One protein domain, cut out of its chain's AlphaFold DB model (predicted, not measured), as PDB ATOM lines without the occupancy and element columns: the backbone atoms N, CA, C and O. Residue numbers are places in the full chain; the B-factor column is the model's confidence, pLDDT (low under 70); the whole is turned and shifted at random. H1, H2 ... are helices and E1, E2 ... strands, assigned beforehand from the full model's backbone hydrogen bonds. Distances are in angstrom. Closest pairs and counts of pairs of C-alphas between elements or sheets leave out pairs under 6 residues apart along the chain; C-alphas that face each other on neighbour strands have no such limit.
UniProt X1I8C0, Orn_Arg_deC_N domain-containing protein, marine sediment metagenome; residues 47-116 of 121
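Overview. This is residues 47 to 116 of the 121 residues of the protein "Orn_Arg_deC_N domain-containing protein" of marine sediment metagenome (UniProt X1I8C0). A small sheet of three short strands, E1, E2 and E3, has two helices, H2 and H3, over one face and its other face bare, while the longest helix, H1, stands off to one side. The loop from H1 to E1 sticks out with residues 61 to 66, of which residue 61 belongs to H1. The 70 printed residues hold three named helices and three named strands in the order H1 E1 H2 E2 H3 E3, and the sheet order is E1 E2 E3, all parallel. The class is mixed, helices and strands; the whole is compact, with a radius of gyration of the C-alphas of 12.0 A and spans of 35 by 25 by 20 A.

Arrangement. H1, residues 47 to 61, is not on the sheet. With residues 50 to 53 alone it only just touches H2, residues 79 to 87, with 3 pairs of C-alphas within 8 A, the closest being those of Arg 50 and Ile 84, 7.0 A apart. These two helices run the same way at a steep tilt of 38 degrees. E1, residues 70 to 72, is an edge strand, parallel to the inner strand E2, residues 91 to 94, at 31 degrees; N 71 and O 91 are 2.9 A apart, within hydrogen-bond range. E2 is also parallel to the other edge strand, E3, residues 113 to 115, at 26 degrees, with N 114 and O 92 within hydrogen-bond range at 2.8 A. H3, residues 97 to 104, touches H2, the closest C-alphas being those of Cys 82 and Ala 103, 5.8 A apart; they run the same way at a steep tilt of 51 degrees. H2 and H3 are on one face of the sheet, making two layers, helices on one face of a sheet. H3 lies over E2 at a height over the sheet of 8.9 A and runs along the strands, at 1 degree to E2 on the local plane, which is fitted to just 6 C-alphas of the sheet. E1, H2, E2 and E2, H3, E3 are strand-helix-strand units, two parallel neighbour strands with a helix between, each with a right-handed crossover. H1 is apart from E2, H3 and E3. Every O i to N i+4 pair is within hydrogen-bond range in H2 and H3, and 10 of 11 in H1.

Along the chain. H1 begins at C-alpha 47, (-49.516, -7.007, -34.430), and is 20.8 A long. E1 spans 6.4 A, H2 12.3 A, E2 10.0 A and H3 10.3 A. E3, 6.4 A long, ends at C-alpha 115, (-29.174, 6.945, -46.268).

Size, cuts and confidence. The C-alphas farthest apart are those of Asn 64 and Gly 98, 35.8 A. The printed part has no cut and no long link. No printed residue is under 70 in pLDDT.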
ATOM      1  N   THR A  47     -48.153  -7.348 -33.997       97.94
ATOM      2  CA  THR A  47     -49.516  -7.007 -34.430       97.94
ATOM      3  C   THR A  47     -49.732  -5.495 -34.458       97.94
ATOM      4  O   THR A  47     -50.247  -4.953 -35.439       97.94
ATOM      5  N   ILE A  48     -49.309  -4.790 -33.403       97.94
ATOM      6  CA  ILE A  48     -49.421  -3.331 -33.329       97.94
ATOM      7  C   ILE A  48     -48.493  -2.669 -34.343       97.94
ATOM      8  O   ILE A  48     -48.936  -1.762 -35.044       97.94
ATOM      9  N   ILE A  49     -47.240  -3.117 -34.463       98.38
ATOM     10  CA  ILE A  49     -46.278  -2.545 -35.417       98.38
ATOM     11  C   ILE A  49     -46.826  -2.630 -36.847       98.38
ATOM     12  O   ILE A  49     -46.912  -1.607 -37.531       98.38
ATOM     13  N   ARG A  50     -47.285  -3.810 -37.279       98.62
ATOM     14  CA  ARG A  50     -47.899  -4.005 -38.604       98.62
ATOM     15  C   ARG A  50     -49.149  -3.157 -38.785       98.62
ATOM     16  O   ARG A  50     -49.321  -2.510 -39.816       98.62
ATOM     17  N   LYS A  51     -50.004  -3.084 -37.759       98.31
ATOM     18  CA  LYS A  51     -51.178  -2.203 -37.772       98.31
ATOM     19  C   LYS A  51     -50.779  -0.744 -38.002       98.31
ATOM     20  O   LYS A  51     -51.416  -0.088 -38.820       98.31
ATOM     21  N   LYS A  52     -49.733  -0.237 -37.336       97.88
ATOM     22  CA  LYS A  52     -49.237   1.132 -37.562       97.88
ATOM     23  C   LYS A  52     -48.713   1.320 -38.983       97.88
ATOM     24  O   LYS A  52     -49.098   2.299 -39.614       97.88
ATOM     25  N   CYS A  53     -47.933   0.375 -39.508       98.38
ATOM     26  CA  CYS A  53     -47.453   0.416 -40.896       98.38
ATOM     27  C   CYS A  53     -48.624   0.600 -41.875       98.38
ATOM     28  O   CYS A  53     -48.670   1.569 -42.633       98.38
ATOM     29  N   ARG A  54     -49.646  -0.255 -41.760       98.25
ATOM     30  CA  ARG A  54     -50.848  -0.201 -42.607       98.25
ATOM     31  C   ARG A  54     -51.662   1.070 -42.411       98.25
ATOM     32  O   ARG A  54     -52.241   1.562 -43.377       98.25
ATOM     33  N   GLN A  55     -51.732   1.598 -41.187       97.31
ATOM     34  CA  GLN A  55     -52.420   2.859 -40.895       97.31
ATOM     35  C   GLN A  55     -51.775   4.037 -41.629       97.31
ATOM     36  O   GLN A  55     -52.505   4.811 -42.246       97.31
ATOM     37  N   TYR A  56     -50.441   4.145 -41.612       96.56
ATOM     38  CA  TYR A  56     -49.734   5.182 -42.366       96.56
ATOM     39  C   TYR A  56     -49.978   5.032 -43.866       96.56
ATOM     40  O   TYR A  56     -50.459   5.974 -44.487       96.56
ATOM     41  N   THR A  57     -49.765   3.841 -44.428       96.19
ATOM     42  CA  THR A  57     -49.993   3.592 -45.860       96.19
ATOM     43  C   THR A  57     -51.430   3.932 -46.271       96.19
ATOM     44  O   THR A  57     -51.655   4.721 -47.185       96.19
ATOM     45  N   SER A  58     -52.423   3.434 -45.528       95.50
ATOM     46  CA  SER A  58     -53.847   3.633 -45.840       95.50
ATOM     47  C   SER A  58     -54.298   5.093 -45.744       95.50
ATOM     48  O   SER A  58     -55.279   5.473 -46.388       95.50
ATOM     49  N   ALA A  59     -53.633   5.915 -44.925       95.00
ATOM     50  CA  ALA A  59     -53.953   7.335 -44.793       95.00
ATOM     51  C   ALA A  59     -53.620   8.124 -46.069       95.00
ATOM     52  O   ALA A  59     -54.337   9.069 -46.404       95.00
ATOM     53  N   PHE A  60     -52.575   7.715 -46.794       94.31
ATOM     54  CA  PHE A  60     -52.158   8.347 -48.045       94.31
ATOM     55  C   PHE A  60     -52.769   7.677 -49.280       94.31
ATOM     56  O   PHE A  60     -53.162   8.391 -50.200       94.31
ATOM     57  N   SER A  61     -52.994   6.355 -49.270       92.12
ATOM     58  CA  SER A  61     -53.636   5.640 -50.392       92.12
ATOM     59  C   SER A  61     -55.000   6.212 -50.792       92.12
ATOM     60  O   SER A  61     -55.400   6.117 -51.945       92.12
ATOM     61  N   LYS A  62     -55.725   6.834 -49.855       89.44
ATOM     62  CA  LYS A  62     -57.047   7.433 -50.111       89.44
ATOM     63  C   LYS A  62     -56.998   8.801 -50.799       89.44
ATOM     64  O   LYS A  62     -58.052   9.342 -51.115       89.44
ATOM     65  N   ARG A  63     -55.812   9.393 -50.971       90.62
ATOM     66  CA  ARG A  63     -55.647  10.785 -51.425       90.62
ATOM     67  C   ARG A  63     -55.293  10.932 -52.906       90.62
ATOM     68  O   ARG A  63     -55.183  12.064 -53.356       90.62
ATOM     69  N   ASN A  64     -55.158   9.828 -53.647       87.62
ATOM     70  CA  ASN A  64     -54.770   9.820 -55.065       87.62
ATOM     71  C   ASN A  64     -53.499  10.647 -55.346       87.62
ATOM     72  O   ASN A  64     -53.458  11.464 -56.262       87.62
ATOM     73  N   ILE A  65     -52.487  10.461 -54.499       94.56
ATOM     74  CA  ILE A  65     -51.153  11.041 -54.646       94.56
ATOM     75  C   ILE A  65     -50.128   9.918 -54.619       94.56
ATOM     76  O   ILE A  65     -50.356   8.897 -53.965       94.56
ATOM     77  N   ASP A  66     -48.988  10.145 -55.256       95.19
ATOM     78  CA  ASP A  66     -47.819   9.301 -55.054       95.19
ATOM     79  C   ASP A  66     -47.243   9.566 -53.660       95.19
ATOM     80  O   ASP A  66     -47.137  10.713 -53.212       95.19
ATOM     81  N   PHE A  67     -46.911   8.500 -52.940       96.44
ATOM     82  CA  PHE A  67     -46.355   8.600 -51.597       96.44
ATOM     83  C   PHE A  67     -45.450   7.415 -51.286       96.44
ATOM     84  O   PHE A  67     -45.604   6.323 -51.832       96.44
ATOM     85  N   GLU A  68     -44.558   7.625 -50.324       96.69
ATOM     86  CA  GLU A  68     -43.710   6.589 -49.759       96.69
ATOM     87  C   GLU A  68     -43.664   6.755 -48.241       96.69
ATOM     88  O   GLU A  68     -43.462   7.855 -47.723       96.69
ATOM     89  N   VAL A  69     -43.902   5.666 -47.509       98.00
ATOM     90  CA  VAL A  69     -43.814   5.665 -46.047       98.00
ATOM     91  C   VAL A  69     -42.441   5.132 -45.664       98.00
ATOM     92  O   VAL A  69     -42.157   3.947 -45.843       98.00
ATOM     93  N   ILE A  70     -41.605   6.019 -45.124       98.44
ATOM     94  CA  ILE A  70     -40.229   5.722 -44.724       98.44
ATOM     95  C   ILE A  70     -40.159   5.649 -43.195       98.44
ATOM     96  O   ILE A  70     -40.430   6.630 -42.499       98.44
ATOM     97  N   TYR A  71     -39.810   4.483 -42.655       98.69
ATOM     98  CA  TYR A  71     -39.554   4.306 -41.225       98.69
ATOM     99  C   TYR A  71     -38.164   4.835 -40.864       98.69
ATOM    100  O   TYR A  71     -37.193   4.480 -41.522       98.69
ATOM    101  N   SER A  72     -38.038   5.630 -39.798       98.19
ATOM    102  CA  SER A  72     -36.724   6.103 -39.341       98.19
ATOM    103  C   SER A  72     -36.039   5.069 -38.450       98.19
ATOM    104  O   SER A  72     -36.471   4.828 -37.320       98.19
ATOM    105  N   GLY A  73     -34.937   4.489 -38.936       97.81
ATOM    106  CA  GLY A  73     -34.153   3.469 -38.234       97.81
ATOM    107  C   GLY A  73     -33.643   3.914 -36.861       97.81
ATOM    108  O   GLY A  73     -33.568   3.102 -35.940       97.81
ATOM    109  N   LYS A  74     -33.428   5.221 -36.675       95.94
ATOM    110  CA  LYS A  74     -33.017   5.823 -35.396       95.94
ATOM    111  C   LYS A  74     -34.005   5.578 -34.255       95.94
ATOM    112  O   LYS A  74     -33.620   5.678 -33.094       95.94
ATOM    113  N   ALA A  75     -35.278   5.308 -34.565       97.38
ATOM    114  CA  ALA A  75     -36.289   5.037 -33.549       97.38
ATOM    115  C   ALA A  75     -36.043   3.687 -32.858       97.38
ATOM    116  O   ALA A  75     -36.053   3.621 -31.629       97.38
ATOM    117  N   PHE A  76     -35.836   2.624 -33.643       97.81
ATOM    118  CA  PHE A  76     -35.451   1.286 -33.191       97.81
ATOM    119  C   PHE A  76     -35.203   0.379 -34.408       97.81
ATOM    120  O   PHE A  76     -36.140   0.058 -35.138       97.81
ATOM    121  N   LEU A  77     -33.968  -0.092 -34.614       98.31
ATOM    122  CA  LEU A  77     -33.639  -0.942 -35.762       98.31
ATOM    123  C   LEU A  77     -32.964  -2.246 -35.346       98.31
ATOM    124  O   LEU A  77     -31.824  -2.281 -34.889       98.31
ATOM    125  N   VAL A  78     -33.683  -3.344 -35.561       98.25
ATOM    126  CA  VAL A  78     -33.185  -4.717 -35.443       98.25
ATOM    127  C   VAL A  78     -33.684  -5.528 -36.634       98.25
ATOM    128  O   VAL A  78     -34.670  -5.162 -37.273       98.25
ATOM    129  N   LYS A  79     -33.062  -6.681 -36.896       98.62
ATOM    130  CA  LYS A  79     -33.428  -7.577 -38.010       98.62
ATOM    131  C   LYS A  79     -34.928  -7.894 -38.083       98.62
ATOM    132  O   LYS A  79     -35.489  -7.931 -39.172       98.62
ATOM    133  N   ALA A  80     -35.579  -8.088 -36.932       98.50
ATOM    134  CA  ALA A  80     -37.017  -8.343 -36.866       98.50
ATOM    135  C   ALA A  80     -37.849  -7.159 -37.394       98.50
ATOM    136  O   ALA A  80     -38.762  -7.367 -38.184       98.50
ATOM    137  N   ILE A  81     -37.491  -5.921 -37.031       98.56
ATOM    138  CA  ILE A  81     -38.149  -4.714 -37.552       98.56
ATOM    139  C   ILE A  81     -37.907  -4.583 -39.055       98.56
ATOM    140  O   ILE A  81     -38.860  -4.366 -39.793       98.56
ATOM    141  N   CYS A  82     -36.677  -4.805 -39.531       98.62
ATOM    142  CA  CYS A  82     -36.383  -4.790 -40.966       98.62
ATOM    143  C   CYS A  82     -37.258  -5.791 -41.744       98.62
ATOM    144  O   CYS A  82     -37.799  -5.438 -42.787       98.62
ATOM    145  N   ASN A  83     -37.442  -7.015 -41.234       98.69
ATOM    146  CA  ASN A  83     -38.324  -7.999 -41.871       98.69
ATOM    147  C   ASN A  83     -39.791  -7.557 -41.873       98.69
ATOM    148  O   ASN A  83     -40.427  -7.626 -42.920       98.69
ATOM    149  N   ILE A  84     -40.307  -7.040 -40.753       98.75
ATOM    150  CA  ILE A  84     -41.687  -6.535 -40.686       98.75
ATOM    151  C   ILE A  84     -41.895  -5.404 -41.698       98.75
ATOM    152  O   ILE A  84     -42.847  -5.446 -42.469       98.75
ATOM    153  N   LEU A  85     -41.001  -4.413 -41.734       98.62
ATOM    154  CA  LEU A  85     -41.096  -3.283 -42.664       98.62
ATOM    155  C   LEU A  85     -41.043  -3.745 -44.126       98.62
ATOM    156  O   LEU A  85     -41.849  -3.287 -44.933       98.62
ATOM    157  N   LYS A  86     -40.149  -4.692 -44.444       98.25
ATOM    158  CA  LYS A  86     -40.028  -5.309 -45.772       98.25
ATOM    159  C   LYS A  86     -41.329  -5.992 -46.192       98.25
ATOM    160  O   LYS A  86     -41.795  -5.787 -47.307       98.25
ATOM    161  N   GLU A  87     -41.924  -6.781 -45.300       98.56
ATOM    162  CA  GLU A  87     -43.173  -7.508 -45.554       98.56
ATOM    163  C   GLU A  87     -44.397  -6.587 -45.638       98.56
ATOM    164  O   GLU A  87     -45.301  -6.838 -46.430       98.56
ATOM    165  N   GLU A  88     -44.425  -5.503 -44.861       98.56
ATOM    166  CA  GLU A  88     -45.460  -4.462 -44.950       98.56
ATOM    167  C   GLU A  88     -45.221  -3.482 -46.116       98.56
ATOM    168  O   GLU A  88     -46.041  -2.598 -46.362       98.56
ATOM    169  N   GLY A  89     -44.113  -3.636 -46.850       97.81
ATOM    170  CA  GLY A  89     -43.792  -2.871 -48.053       97.81
ATOM    171  C   GLY A  89     -43.277  -1.448 -47.815       97.81
ATOM    172  O   GLY A  89     -43.166  -0.700 -48.789       97.81
ATOM    173  N   LEU A  90     -42.952  -1.086 -46.571       98.56
ATOM    174  CA  LEU A  90     -42.409   0.223 -46.197       98.56
ATOM    175  C   LEU A  90     -40.948   0.375 -46.637       98.56
ATOM    176  O   LEU A  90     -40.235  -0.610 -46.833       98.56
ATOM    177  N   SER A  91     -40.508   1.625 -46.721       98.69
ATOM    178  CA  SER A  91     -39.110   1.995 -46.942       98.69
ATOM    179  C   SER A  91     -38.427   2.353 -45.624       98.69
ATOM    180  O   SER A  91     -39.082   2.506 -44.586       98.69
ATOM    181  N   LEU A  92     -37.099   2.439 -45.635       98.81
ATOM    182  CA  LEU A  92     -36.285   2.569 -44.428       98.81
ATOM    183  C   LEU A  92     -35.277   3.715 -44.556       98.81
ATOM    184  O   LEU A  92     -34.443   3.717 -45.454       98.81
ATOM    185  N   ASP A  93     -35.319   4.652 -43.616       98.44
ATOM    186  CA  ASP A  93     -34.282   5.660 -43.396       98.44
ATOM    187  C   ASP A  93     -33.211   5.082 -42.463       98.44
ATOM    188  O   ASP A  93     -33.513   4.600 -41.367       98.44
ATOM    189  N   VAL A  94     -31.959   5.129 -42.914       98.44
ATOM    190  CA  VAL A  94     -30.768   4.747 -42.150       98.44
ATOM    191  C   VAL A  94     -29.808   5.926 -42.063       98.44
ATOM    192  O   VAL A  94     -29.741   6.778 -42.940       98.44
ATOM    193  N   SER A  95     -29.010   5.963 -41.010       97.25
ATOM    194  CA  SER A  95     -28.125   7.073 -40.661       97.25
ATOM    195  C   SER A  95     -26.692   6.674 -40.343       97.25
ATOM    196  O   SER A  95     -25.847   7.538 -40.109       97.25
ATOM    197  N   SER A  96     -26.397   5.374 -40.363       97.19
ATOM    198  CA  SER A  96     -25.052   4.841 -40.176       97.19
ATOM    199  C   SER A  96     -24.833   3.569 -40.996       97.19
ATOM    200  O   SER A  96     -25.783   2.880 -41.374       97.19
ATOM    201  N   GLY A  97     -23.563   3.211 -41.206       97.50
ATOM    202  CA  GLY A  97     -23.197   1.942 -41.842       97.50
ATOM    203  C   GLY A  97     -23.703   0.710 -41.078       97.50
ATOM    204  O   GLY A  97     -24.034  -0.294 -41.700       97.50
ATOM    205  N   GLY A  98     -23.840   0.788 -39.749       97.38
ATOM    206  CA  GLY A  98     -24.401  -0.298 -38.935       97.38
ATOM    207  C   GLY A  98     -25.903  -0.510 -39.161       97.38
ATOM    208  O   GLY A  98     -26.370  -1.650 -39.235       97.38
ATOM    209  N   GLU A  99     -26.660   0.575 -39.333       98.25
ATOM    210  CA  GLU A  99     -28.085   0.511 -39.678       98.25
ATOM    211  C   GLU A  99     -28.283  -0.037 -41.099       98.25
ATOM    212  O   GLU A  99     -29.075  -0.964 -41.294       98.25
ATOM    213  N   LEU A 100     -27.490   0.449 -42.064       98.38
ATOM    214  CA  LEU A 100     -27.472  -0.075 -43.431       98.38
ATOM    215  C   LEU A 100     -27.140  -1.575 -43.450       98.38
ATOM    216  O   LEU A 100     -27.875  -2.367 -44.039       98.38
ATOM    217  N   TYR A 101     -26.080  -1.989 -42.752       98.25
ATOM    218  CA  TYR A 101     -25.692  -3.395 -42.640       98.25
ATOM    219  C   TYR A 101     -26.816  -4.256 -42.053       98.25
ATOM    220  O   TYR A 101     -27.110  -5.338 -42.563       98.25
ATOM    221  N   THR A 102     -27.489  -3.769 -41.007       98.56
ATOM    222  CA  THR A 102     -28.600  -4.489 -40.370       98.56
ATOM    223  C   THR A 102     -29.736  -4.749 -41.361       98.56
ATOM    224  O   THR A 102     -30.225  -5.881 -41.428       98.56
ATOM    225  N   ALA A 103     -30.115  -3.751 -42.162       98.62
ATOM    226  CA  ALA A 103     -31.139  -3.880 -43.199       98.62
ATOM    227  C   ALA A 103     -30.722  -4.856 -44.313       98.62
ATOM    228  O   ALA A 103     -31.452  -5.801 -44.624       98.62
ATOM    229  N   LEU A 104     -29.513  -4.693 -44.857       98.50
ATOM    230  CA  LEU A 104     -28.995  -5.561 -45.919       98.50
ATOM    231  C   LEU A 104     -28.858  -7.021 -45.460       98.50
ATOM    232  O   LEU A 104     -29.133  -7.938 -46.230       98.50
ATOM    233  N   SER A 105     -28.528  -7.258 -44.186       98.56
ATOM    234  CA  SER A 105     -28.360  -8.610 -43.629       98.56
ATOM    235  C   SER A 105     -29.635  -9.465 -43.618       98.56
ATOM    236  O   SER A 105     -29.550 -10.674 -43.402       98.56
ATOM    237  N   VAL A 106     -30.811  -8.859 -43.826       98.25
ATOM    238  CA  VAL A 106     -32.099  -9.565 -43.958       98.25
ATOM    239  C   VAL A 106     -32.691  -9.464 -45.368       98.25
ATOM    240  O   VAL A 106     -33.879  -9.737 -45.564       98.25
ATOM    241  N   GLY A 107     -31.883  -9.056 -46.353       98.25
ATOM    242  CA  GLY A 107     -32.316  -8.888 -47.739       98.25
ATOM    243  C   GLY A 107     -33.358  -7.783 -47.909       98.25
ATOM    244  O   GLY A 107     -34.302  -7.950 -48.676       98.25
ATOM    245  N   PHE A 108     -33.251  -6.692 -47.143       98.62
ATOM    246  CA  PHE A 108     -34.057  -5.497 -47.393       98.62
ATOM    247  C   PHE A 108     -33.638  -4.878 -48.733       98.62
ATOM    248  O   PHE A 108     -32.443  -4.758 -49.001       98.62
ATOM    249  N   SER A 109     -34.610  -4.510 -49.569       98.25
ATOM    250  CA  SER A 109     -34.354  -4.016 -50.927       98.25
ATOM    251  C   SER A 109     -33.573  -2.693 -50.884       98.25
ATOM    252  O   SER A 109     -34.082  -1.741 -50.288       98.25
ATOM    253  N   PRO A 110     -32.359  -2.596 -51.466       97.94
ATOM    254  CA  PRO A 110     -31.545  -1.379 -51.380       97.94
ATOM    255  C   PRO A 110     -32.204  -0.136 -51.994       97.94
ATOM    256  O   PRO A 110     -31.986   0.965 -51.504       97.94
ATOM    257  N   ASP A 111     -33.044  -0.309 -53.015       98.06
ATOM    258  CA  ASP A 111     -33.853   0.746 -53.648       98.06
ATOM    259  C   ASP A 111     -34.909   1.354 -52.711       98.06
ATOM    260  O   ASP A 111     -35.415   2.436 -52.984       98.06
ATOM    261  N   LYS A 112     -35.198   0.696 -51.583       98.31
ATOM    262  CA  LYS A 112     -36.091   1.183 -50.524       98.31
ATOM    263  C   LYS A 112     -35.348   1.706 -49.290       98.31
ATOM    264  O   LYS A 112     -35.966   1.907 -48.242       98.31
ATOM    265  N   ILE A 113     -34.026   1.884 -49.370       98.62
ATOM    266  CA  ILE A 113     -33.199   2.381 -48.265       98.62
ATOM    267  C   ILE A 113     -32.710   3.799 -48.567       98.62
ATOM    268  O   ILE A 113     -32.023   4.044 -49.555       98.62
ATOM    269  N   PHE A 114     -32.997   4.725 -47.656       98.31
ATOM    270  CA  PHE A 114     -32.618   6.132 -47.743       98.31
ATOM    271  C   PHE A 114     -31.529   6.430 -46.713       98.31
ATOM    272  O   PHE A 114     -31.773   6.384 -45.511       98.31
ATOM    273  N   PHE A 115     -30.308   6.722 -47.168       97.81
ATOM    274  CA  PHE A 115     -29.174   6.945 -46.268       97.81
ATOM    275  C   PHE A 115     -29.003   8.440 -45.925       97.81
ATOM    276  O   PHE A 115     -28.415   9.223 -46.676       97.81
ATOM    277  N   HIS A 116     -29.462   8.830 -44.736       95.25
ATOM    278  CA  HIS A 116     -29.246  10.135 -44.115       95.25
ATOM    279  C   HIS A 116     -27.942  10.222 -43.289       95.25
ATOM    280  O   HIS A 116     -27.209   9.262 -43.107       95.25
TER     281      HIS A 116